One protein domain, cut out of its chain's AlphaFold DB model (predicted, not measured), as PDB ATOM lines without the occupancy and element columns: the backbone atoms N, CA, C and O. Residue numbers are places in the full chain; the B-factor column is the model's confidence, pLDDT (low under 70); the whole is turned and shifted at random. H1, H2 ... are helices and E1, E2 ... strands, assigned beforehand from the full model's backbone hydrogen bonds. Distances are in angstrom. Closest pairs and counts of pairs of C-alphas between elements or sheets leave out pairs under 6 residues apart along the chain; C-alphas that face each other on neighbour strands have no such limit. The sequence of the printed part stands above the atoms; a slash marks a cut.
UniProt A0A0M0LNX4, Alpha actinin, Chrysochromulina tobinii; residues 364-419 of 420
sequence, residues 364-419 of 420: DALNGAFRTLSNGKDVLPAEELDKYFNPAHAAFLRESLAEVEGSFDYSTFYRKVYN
ATOM      1  N   ASP A 364      26.577 133.336 -61.164       67.44
ATOM      2  CA  ASP A 364      26.248 134.270 -60.087       67.44
ATOM      3  C   ASP A 364      24.809 134.090 -59.583       67.44
ATOM      4  O   ASP A 364      24.581 134.173 -58.374       67.44
ATOM      5  N   ALA A 365      23.855 133.775 -60.469       68.94
ATOM      6  CA  ALA A 365      22.480 133.452 -60.087       68.94
ATOM      7  C   ALA A 365      22.405 132.117 -59.331       68.94
ATOM      8  O   ALA A 365      21.805 132.059 -58.254       68.94
ATOM      9  N   LEU A 366      23.094 131.071 -59.815       73.44
ATOM     10  CA  LEU A 366      23.147 129.780 -59.119       73.44
ATOM     11  C   LEU A 366      23.809 129.915 -57.738       73.44
ATOM     12  O   LEU A 366      23.305 129.387 -56.747       73.44
ATOM     13  N   ASN A 367      24.910 130.668 -57.642       72.19
ATOM     14  CA  ASN A 367      25.565 130.964 -56.368       72.19
ATOM     15  C   ASN A 367      24.644 131.769 -55.430       72.19
ATOM     16  O   ASN A 367      24.509 131.431 -54.255       72.19
ATOM     17  N   GLY A 368      23.950 132.788 -55.945       71.75
ATOM     18  CA  GLY A 368      22.975 133.575 -55.186       71.75
ATOM     19  C   GLY A 368      21.822 132.737 -54.622       71.75
ATOM     20  O   GLY A 368      21.434 132.929 -53.464       71.75
ATOM     21  N   ALA A 369      21.320 131.766 -55.388       75.12
ATOM     22  CA  ALA A 369      20.282 130.841 -54.943       75.12
ATOM     23  C   ALA A 369      20.777 129.942 -53.796       75.12
ATOM     24  O   ALA A 369      20.149 129.896 -52.736       75.12
ATOM     25  N   PHE A 370      21.947 129.307 -53.945       73.62
ATOM     26  CA  PHE A 370      22.543 128.505 -52.869       73.62
ATOM     27  C   PHE A 370      22.862 129.337 -51.624       73.62
ATOM     28  O   PHE A 370      22.601 128.889 -50.511       73.62
ATOM     29  N   ARG A 371      23.339 130.573 -51.803       75.56
ATOM     30  CA  ARG A 371      23.622 131.505 -50.706       75.56
ATOM     31  C   ARG A 371      22.366 131.935 -49.952       75.56
ATOM     32  O   ARG A 371      22.425 132.190 -48.752       75.56
ATOM     33  N   THR A 372      21.232 132.032 -50.637       78.38
ATOM     34  CA  THR A 372      19.940 132.327 -50.002       78.38
ATOM     35  C   THR A 372      19.465 131.134 -49.175       78.38
ATOM     36  O   THR A 372      19.007 131.310 -48.047       78.38
ATOM     37  N   LEU A 373      19.646 129.918 -49.696       73.38
ATOM     38  CA  LEU A 373      19.291 128.678 -49.003       73.38
ATOM     39  C   LEU A 373      20.155 128.428 -47.761       73.38
ATOM     40  O   LEU A 373      19.621 127.993 -46.748       73.38
ATOM     41  N   SER A 374      21.444 128.775 -47.811       72.19
ATOM     42  CA  SER A 374      22.400 128.647 -46.699       72.19
ATOM     43  C   SER A 374      22.415 129.842 -45.734       72.19
ATOM     44  O   SER A 374      23.318 129.973 -44.896       72.19
ATOM     45  N   ASN A 375      21.449 130.760 -45.870       72.69
ATOM     46  CA  ASN A 375      21.327 131.983 -45.075       72.69
ATOM     47  C   ASN A 375      22.628 132.821 -45.042       72.69
ATOM     48  O   ASN A 375      23.044 133.339 -44.001       72.69
ATOM     49  N   GLY A 376      23.303 132.922 -46.191       65.44
ATOM     50  CA  GLY A 376      24.488 133.752 -46.403       65.44
ATOM     51  C   GLY A 376      25.842 133.060 -46.219       65.44
ATOM     52  O   GLY A 376      26.856 133.749 -46.353       65.44
ATOM     53  N   LYS A 377      25.881 131.754 -45.919       74.12
ATOM     54  CA  LYS A 377      27.116 130.978 -45.690       74.12
ATOM     55  C   LYS A 377      27.554 130.214 -46.937       74.12
ATOM     56  O   LYS A 377      26.721 129.623 -47.599       74.12
ATOM     57  N   ASP A 378      28.855 130.096 -47.177       69.44
ATOM     58  CA  ASP A 378      29.394 129.376 -48.348       69.44
ATOM     59  C   ASP A 378      29.293 127.834 -48.252       69.44
ATOM     60  O   ASP A 378      29.794 127.115 -49.112       69.44
ATOM     61  N   VAL A 379      28.633 127.315 -47.209       73.69
ATOM     62  CA  VAL A 379      28.384 125.886 -46.978       73.69
ATOM     63  C   VAL A 379      26.919 125.659 -46.613       73.69
ATOM     64  O   VAL A 379      26.341 126.425 -45.839       73.69
ATOM     65  N   LEU A 380      26.325 124.598 -47.157       74.88
ATOM     66  CA  LEU A 380      24.930 124.223 -46.936       74.88
ATOM     67  C   LEU A 380      24.857 122.981 -46.024       74.88
ATOM     68  O   LEU A 380      25.343 121.918 -46.416       74.88
ATOM     69  N   PRO A 381      24.284 123.060 -44.811       76.69
ATOM     70  CA  PRO A 381      24.180 121.910 -43.914       76.69
ATOM     71  C   PRO A 381      23.225 120.837 -44.465       76.69
ATOM     72  O   PRO A 381      22.214 121.143 -45.100       76.69
ATOM     73  N   ALA A 382      23.519 119.563 -44.185       70.25
ATOM     74  CA  ALA A 382      22.764 118.420 -44.715       70.25
ATOM     75  C   ALA A 382      21.260 118.439 -44.371       70.25
ATOM     76  O   ALA A 382      20.449 117.926 -45.143       70.25
ATOM     77  N   GLU A 383      20.896 119.041 -43.236       71.19
ATOM     78  CA  GLU A 383      19.510 119.183 -42.773       71.19
ATOM     79  C   GLU A 383      18.710 120.213 -43.587       71.19
ATOM     80  O   GLU A 383      17.508 120.046 -43.786       71.19
ATOM     81  N   GLU A 384      19.358 121.268 -44.096       71.69
ATOM     82  CA  GLU A 384      18.700 122.264 -44.952       71.69
ATOM     83  C   GLU A 384      18.457 121.708 -46.360       71.69
ATOM     84  O   GLU A 384      17.438 122.012 -46.979       71.69
ATOM     85  N   LEU A 385      19.328 120.812 -46.831       71.50
ATOM     86  CA  LEU A 385      19.168 120.138 -48.115       71.50
ATOM     87  C   LEU A 385      17.897 119.268 -48.157       71.50
ATOM     88  O   LEU A 385      17.117 119.374 -49.098       71.50
ATOM     89  N   ASP A 386      17.648 118.460 -47.121       72.06
ATOM     90  CA  ASP A 386      16.432 117.627 -47.037       72.06
ATOM     91  C   ASP A 386      15.163 118.444 -46.776       72.06
ATOM     92  O   ASP A 386      14.055 117.987 -47.058       72.06
ATOM     93  N   LYS A 387      15.308 119.648 -46.215       75.50
ATOM     94  CA  LYS A 387      14.183 120.538 -45.930       75.50
ATOM     95  C   LYS A 387      13.693 121.268 -47.179       75.50
ATOM     96  O   LYS A 387      12.487 121.467 -47.317       75.50
ATOM     97  N   TYR A 388      14.607 121.697 -48.051       73.44
ATOM     98  CA  TYR A 388      14.273 122.504 -49.229       73.44
ATOM     99  C   TYR A 388      14.192 121.699 -50.532       73.44
ATOM    100  O   TYR A 388      13.547 122.158 -51.472       73.44
ATOM    101  N   PHE A 389      14.787 120.503 -50.602       75.56
ATOM    102  CA  PHE A 389      14.797 119.684 -51.816       75.56
ATOM    103  C   PHE A 389      14.086 118.337 -51.630       75.56
ATOM    104  O   PHE A 389      14.139 117.707 -50.578       75.56
ATOM    105  N   ASN A 390      13.445 117.858 -52.699       77.44
ATOM    106  CA  ASN A 390      12.873 116.510 -52.778       77.44
ATOM    107  C   ASN A 390      13.991 115.449 -52.607       77.44
ATOM    108  O   ASN A 390      15.100 115.695 -53.096       77.44
ATOM    109  N   PRO A 391      13.749 114.252 -52.024       73.38
ATOM    110  CA  PRO A 391      14.810 113.287 -51.718       73.38
ATOM    111  C   PRO A 391      15.664 112.875 -52.924       73.38
ATOM    112  O   PRO A 391      16.848 112.598 -52.764       73.38
ATOM    113  N   ALA A 392      15.098 112.884 -54.137       73.75
ATOM    114  CA  ALA A 392      15.836 112.613 -55.373       73.75
ATOM    115  C   ALA A 392      16.867 113.710 -55.710       73.75
ATOM    116  O   ALA A 392      18.006 113.407 -56.055       73.75
ATOM    117  N   HIS A 393      16.493 114.986 -55.570       73.56
ATOM    118  CA  HIS A 393      17.393 116.117 -55.821       73.56
ATOM    119  C   HIS A 393      18.402 116.288 -54.678       73.56
ATOM    120  O   HIS A 393      19.572 116.564 -54.928       73.56
ATOM    121  N   ALA A 394      17.983 116.040 -53.432       73.38
ATOM    122  CA  ALA A 394      18.871 116.022 -52.275       73.38
ATOM    123  C   ALA A 394      19.947 114.925 -52.401       73.38
ATOM    124  O   ALA A 394      21.115 115.176 -52.125       73.38
ATOM    125  N   ALA A 395      19.595 113.722 -52.869       76.06
ATOM    126  CA  ALA A 395      20.571 112.658 -53.119       76.06
ATOM    127  C   ALA A 395      21.600 113.049 -54.196       76.06
ATOM    128  O   ALA A 395      22.800 112.888 -53.979       76.06
ATOM    129  N   PHE A 396      21.144 113.632 -55.310       78.50
ATOM    130  CA  PHE A 396      22.023 114.103 -56.385       78.50
ATOM    131  C   PHE A 396      22.986 115.208 -55.925       78.50
ATOM    132  O   PHE A 396      24.175 115.184 -56.254       78.50
ATOM    133  N   LEU A 397      22.491 116.167 -55.135       74.69
ATOM    134  CA  LEU A 397      23.308 117.251 -54.593       74.69
ATOM    135  C   LEU A 397      24.340 116.729 -53.583       74.69
ATOM    136  O   LEU A 397      25.483 117.165 -53.632       74.69
ATOM    137  N   ARG A 398      24.000 115.746 -52.741       75.25
ATOM    138  CA  ARG A 398      24.976 115.097 -51.840       75.25
ATOM    139  C   ARG A 398      26.105 114.391 -52.581       75.25
ATOM    140  O   ARG A 398      27.235 114.411 -52.113       75.25
ATOM    141  N   GLU A 399      25.799 113.758 -53.709       76.38
ATOM    142  CA  GLU A 399      26.798 113.066 -54.531       76.38
ATOM    143  C   GLU A 399      27.671 114.050 -55.329       76.38
ATOM    144  O   GLU A 399      28.839 113.779 -55.608       76.38
ATOM    145  N   SER A 400      27.113 115.210 -55.687       73.44
ATOM    146  CA  SER A 400      27.772 116.190 -56.553       73.44
ATOM    147  C   SER A 400      28.539 117.292 -55.810       73.44
ATOM    148  O   SER A 400      29.428 117.908 -56.405       73.44
ATOM    149  N   LEU A 401      28.198 117.563 -54.545       77.25
ATOM    150  CA  LEU A 401      28.814 118.591 -53.700       77.25
ATOM    151  C   LEU A 401      29.968 118.018 -52.864       77.25
ATOM    152  O   LEU A 401      29.947 116.859 -52.459       77.25
ATOM    153  N   ALA A 402      30.976 118.842 -52.564       73.44
ATOM    154  CA  ALA A 402      32.074 118.435 -51.689       73.44
ATOM    155  C   ALA A 402      31.650 118.527 -50.211       73.44
ATOM    156  O   ALA A 402      31.207 119.581 -49.758       73.44
ATOM    157  N   GLU A 403      31.796 117.437 -49.455       74.19
ATOM    158  CA  GLU A 403      31.464 117.404 -48.026       74.19
ATOM    159  C   GLU A 403      32.601 117.986 -47.166       74.19
ATOM    160  O   GLU A 403      33.763 117.586 -47.279       74.19
ATOM    161  N   VAL A 404      32.257 118.921 -46.279       69.06
ATOM    162  CA  VAL A 404      33.137 119.575 -45.305       69.06
ATOM    163  C   VAL A 404      32.438 119.569 -43.941       69.06
ATOM    164  O   VAL A 404      31.450 120.272 -43.745       69.06
ATOM    165  N   GLU A 405      32.935 118.759 -42.998       60.59
ATOM    166  CA  GLU A 405      32.451 118.678 -41.602       60.59
ATOM    167  C   GLU A 405      30.908 118.610 -41.457       60.59
ATOM    168  O   GLU A 405      30.309 119.307 -40.638       60.59
ATOM    169  N   GLY A 406      30.238 117.773 -42.265       65.00
ATOM    170  CA  GLY A 406      28.776 117.595 -42.226       65.00
ATOM    171  C   GLY A 406      27.963 118.691 -42.936       65.00
ATOM    172  O   GLY A 406      26.733 118.715 -42.841       65.00
ATOM    173  N   SER A 407      28.636 119.594 -43.655       70.31
ATOM    174  CA  SER A 407      28.043 120.581 -44.565       70.31
ATOM    175  C   SER A 407      28.582 120.396 -45.986       70.31
ATOM    176  O   SER A 407      29.649 119.829 -46.185       70.31
ATOM    177  N   PHE A 408      27.853 120.871 -46.991       77.12
ATOM    178  CA  PHE A 408      28.207 120.735 -48.402       77.12
ATOM    179  C   PHE A 408      28.666 122.074 -48.981       77.12
ATOM    180  O   PHE A 408      27.939 123.066 -48.921       77.12
ATOM    181  N   ASP A 409      29.868 122.103 -49.552       78.56
ATOM    182  CA  ASP A 409      30.410 123.272 -50.244       78.56
ATOM    183  C   ASP A 409      29.873 123.328 -51.681       78.56
ATOM    184  O   ASP A 409      30.242 122.528 -52.548       78.56
ATOM    185  N   TYR A 410      28.999 124.302 -51.936       74.31
ATOM    186  CA  TYR A 410      28.408 124.542 -53.252       74.31
ATOM    187  C   TYR A 410      29.280 125.406 -54.165       74.31
ATOM    188  O   TYR A 410      29.000 125.496 -55.365       74.31
ATOM    189  N   SER A 411      30.377 125.979 -53.654       70.38
ATOM    190  CA  SER A 411      31.281 126.830 -54.428       70.38
ATOM    191  C   SER A 411      32.077 126.071 -55.490       70.38
ATOM    192  O   SER A 411      32.385 126.595 -56.565       70.38
ATOM    193  N   THR A 412      32.365 124.802 -55.218       70.31
ATOM    194  CA  THR A 412      33.025 123.889 -56.155       70.31
ATOM    195  C   THR A 412      32.064 123.367 -57.223       70.31
ATOM    196  O   THR A 412      32.469 123.179 -58.371       70.31
ATOM    197  N   PHE A 413      30.784 123.198 -56.880       73.06
ATOM    198  CA  PHE A 413      29.761 122.662 -57.774       73.06
ATOM    199  C   PHE A 413      29.379 123.643 -58.882       73.06
ATOM    200  O   PHE A 413      29.501 123.286 -60.052       73.06
ATOM    201  N   TYR A 414      29.029 124.896 -58.565       69.88
ATOM    202  CA  TYR A 414      28.693 125.856 -59.626       69.88
ATOM    203  C   TYR A 414      29.909 126.157 -60.520       69.88
ATOM    204  O   TYR A 414      29.769 126.291 -61.733       69.88
ATOM    205  N   ARG A 415      31.133 126.176 -59.964       68.56
ATOM    206  CA  ARG A 415      32.361 126.304 -60.768       68.56
ATOM    207  C   ARG A 415      32.552 125.120 -61.711       68.56
ATOM    208  O   ARG A 415      32.969 125.332 -62.834       68.56
ATOM    209  N   LYS A 416      32.235 123.893 -61.296       70.38
ATOM    210  CA  LYS A 416      32.326 122.697 -62.150       70.38
ATOM    211  C   LYS A 416      31.238 122.649 -63.230       70.38
ATOM    212  O   LYS A 416      31.470 122.077 -64.290       70.38
ATOM    213  N   VAL A 417      30.067 123.225 -62.958       68.81
ATOM    214  CA  VAL A 417      28.944 123.305 -63.905       68.81
ATOM    215  C   VAL A 417      29.186 124.387 -64.968       68.81
ATOM    216  O   VAL A 417      28.936 124.130 -66.143       68.81
ATOM    217  N   TYR A 418      29.733 125.548 -64.584       65.62
ATOM    218  CA  TYR A 418      29.896 126.701 -65.483       65.62
ATOM    219  C   TYR A 418      31.321 126.950 -66.014       65.62
ATOM    220  O   TYR A 418      31.451 127.607 -67.043       65.62
ATOM    221  N   ASN A 419      32.391 126.432 -65.390       56.00
ATOM    222  CA  ASN A 419      33.718 126.375 -66.025       56.00
ATOM    223  C   ASN A 419      33.922 125.001 -66.669       56.00
ATOM    224  O   ASN A 419      34.258 124.030 -65.985       56.00
TER     225      ASN A 419
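AT A GLANCE: This is residues 364 to 419 of the 420 residues of the protein "Alpha actinin" of Chrysochromulina tobinii (UniProt A0A0M0LNX4). A small three-stranded sheet, E1, E3 and E2, sits between two loose pairs of short helices, H1 with H4 toward one end of the longest axis and H2 with H3 toward the other. The printed part has 56 residues with four named helices and three named strands, in the order H1 E1 H2 H3 E2 E3 H4. The sheet's order is E1 E3 E2, antiparallel throughout, and the class is mixed, helices and strands. The whole is compact, with a radius of gyration of the C-alphas of 10.3 A, and rounded, spanning 26 by 22 by 21 A.

IN THESE COORDINATES: H1, residues 364 to 373, begins with C-alpha 364 at (26.248, 134.270, -60.087) and is 14.2 A long. E1 is residues 379 to 381, H2 residues 382 to 388 and H3 residues 391 to 400, 14.1 A. E2 is residues 402 to 404 and E3 residues 407 to 409. H4, residues 411 to 418, 11.1 A, ends with C-alpha 418 at (29.896, 126.701, -65.483).

HOW THE PARTS SIT: H1 only grazes the sheet, with residues 370 to 373. H1 and H4 only just touch, with 3 pairs of C-alphas within 8 A, the closest Leu 366 and Tyr 414 at 6.8 A. E1 and E3 are antiparallel at 150 degrees, with N 380 and O 408 within hydrogen-bond range at 2.8 A. E1, H2 H3, E2 form a split strand-helix-strand unit, two strands of one sheet joined through helices, with E3 between them in the sheet, and its crossover is right-handed. H2 and H3 are close but not clearly touching, with the C-alphas of Leu 385 and Ala 394 closest at 5.9 A. E2 and E3 form a hairpin, with N 404 and O 407 at 2.8 A. Every O i to N i+4 pair is within hydrogen-bond range in H1, H2 and H3, and 3 of 4 in H4.

THE WHOLE: The C-alphas farthest apart, of Lys 387 and Asn 419, are 28.6 A apart. The printed part has no cut, and the six links between its named elements are tight. Mean pLDDT of the printed part is 72.3, with 12 residues under 70, among them 404 to 406 and 417 to 419.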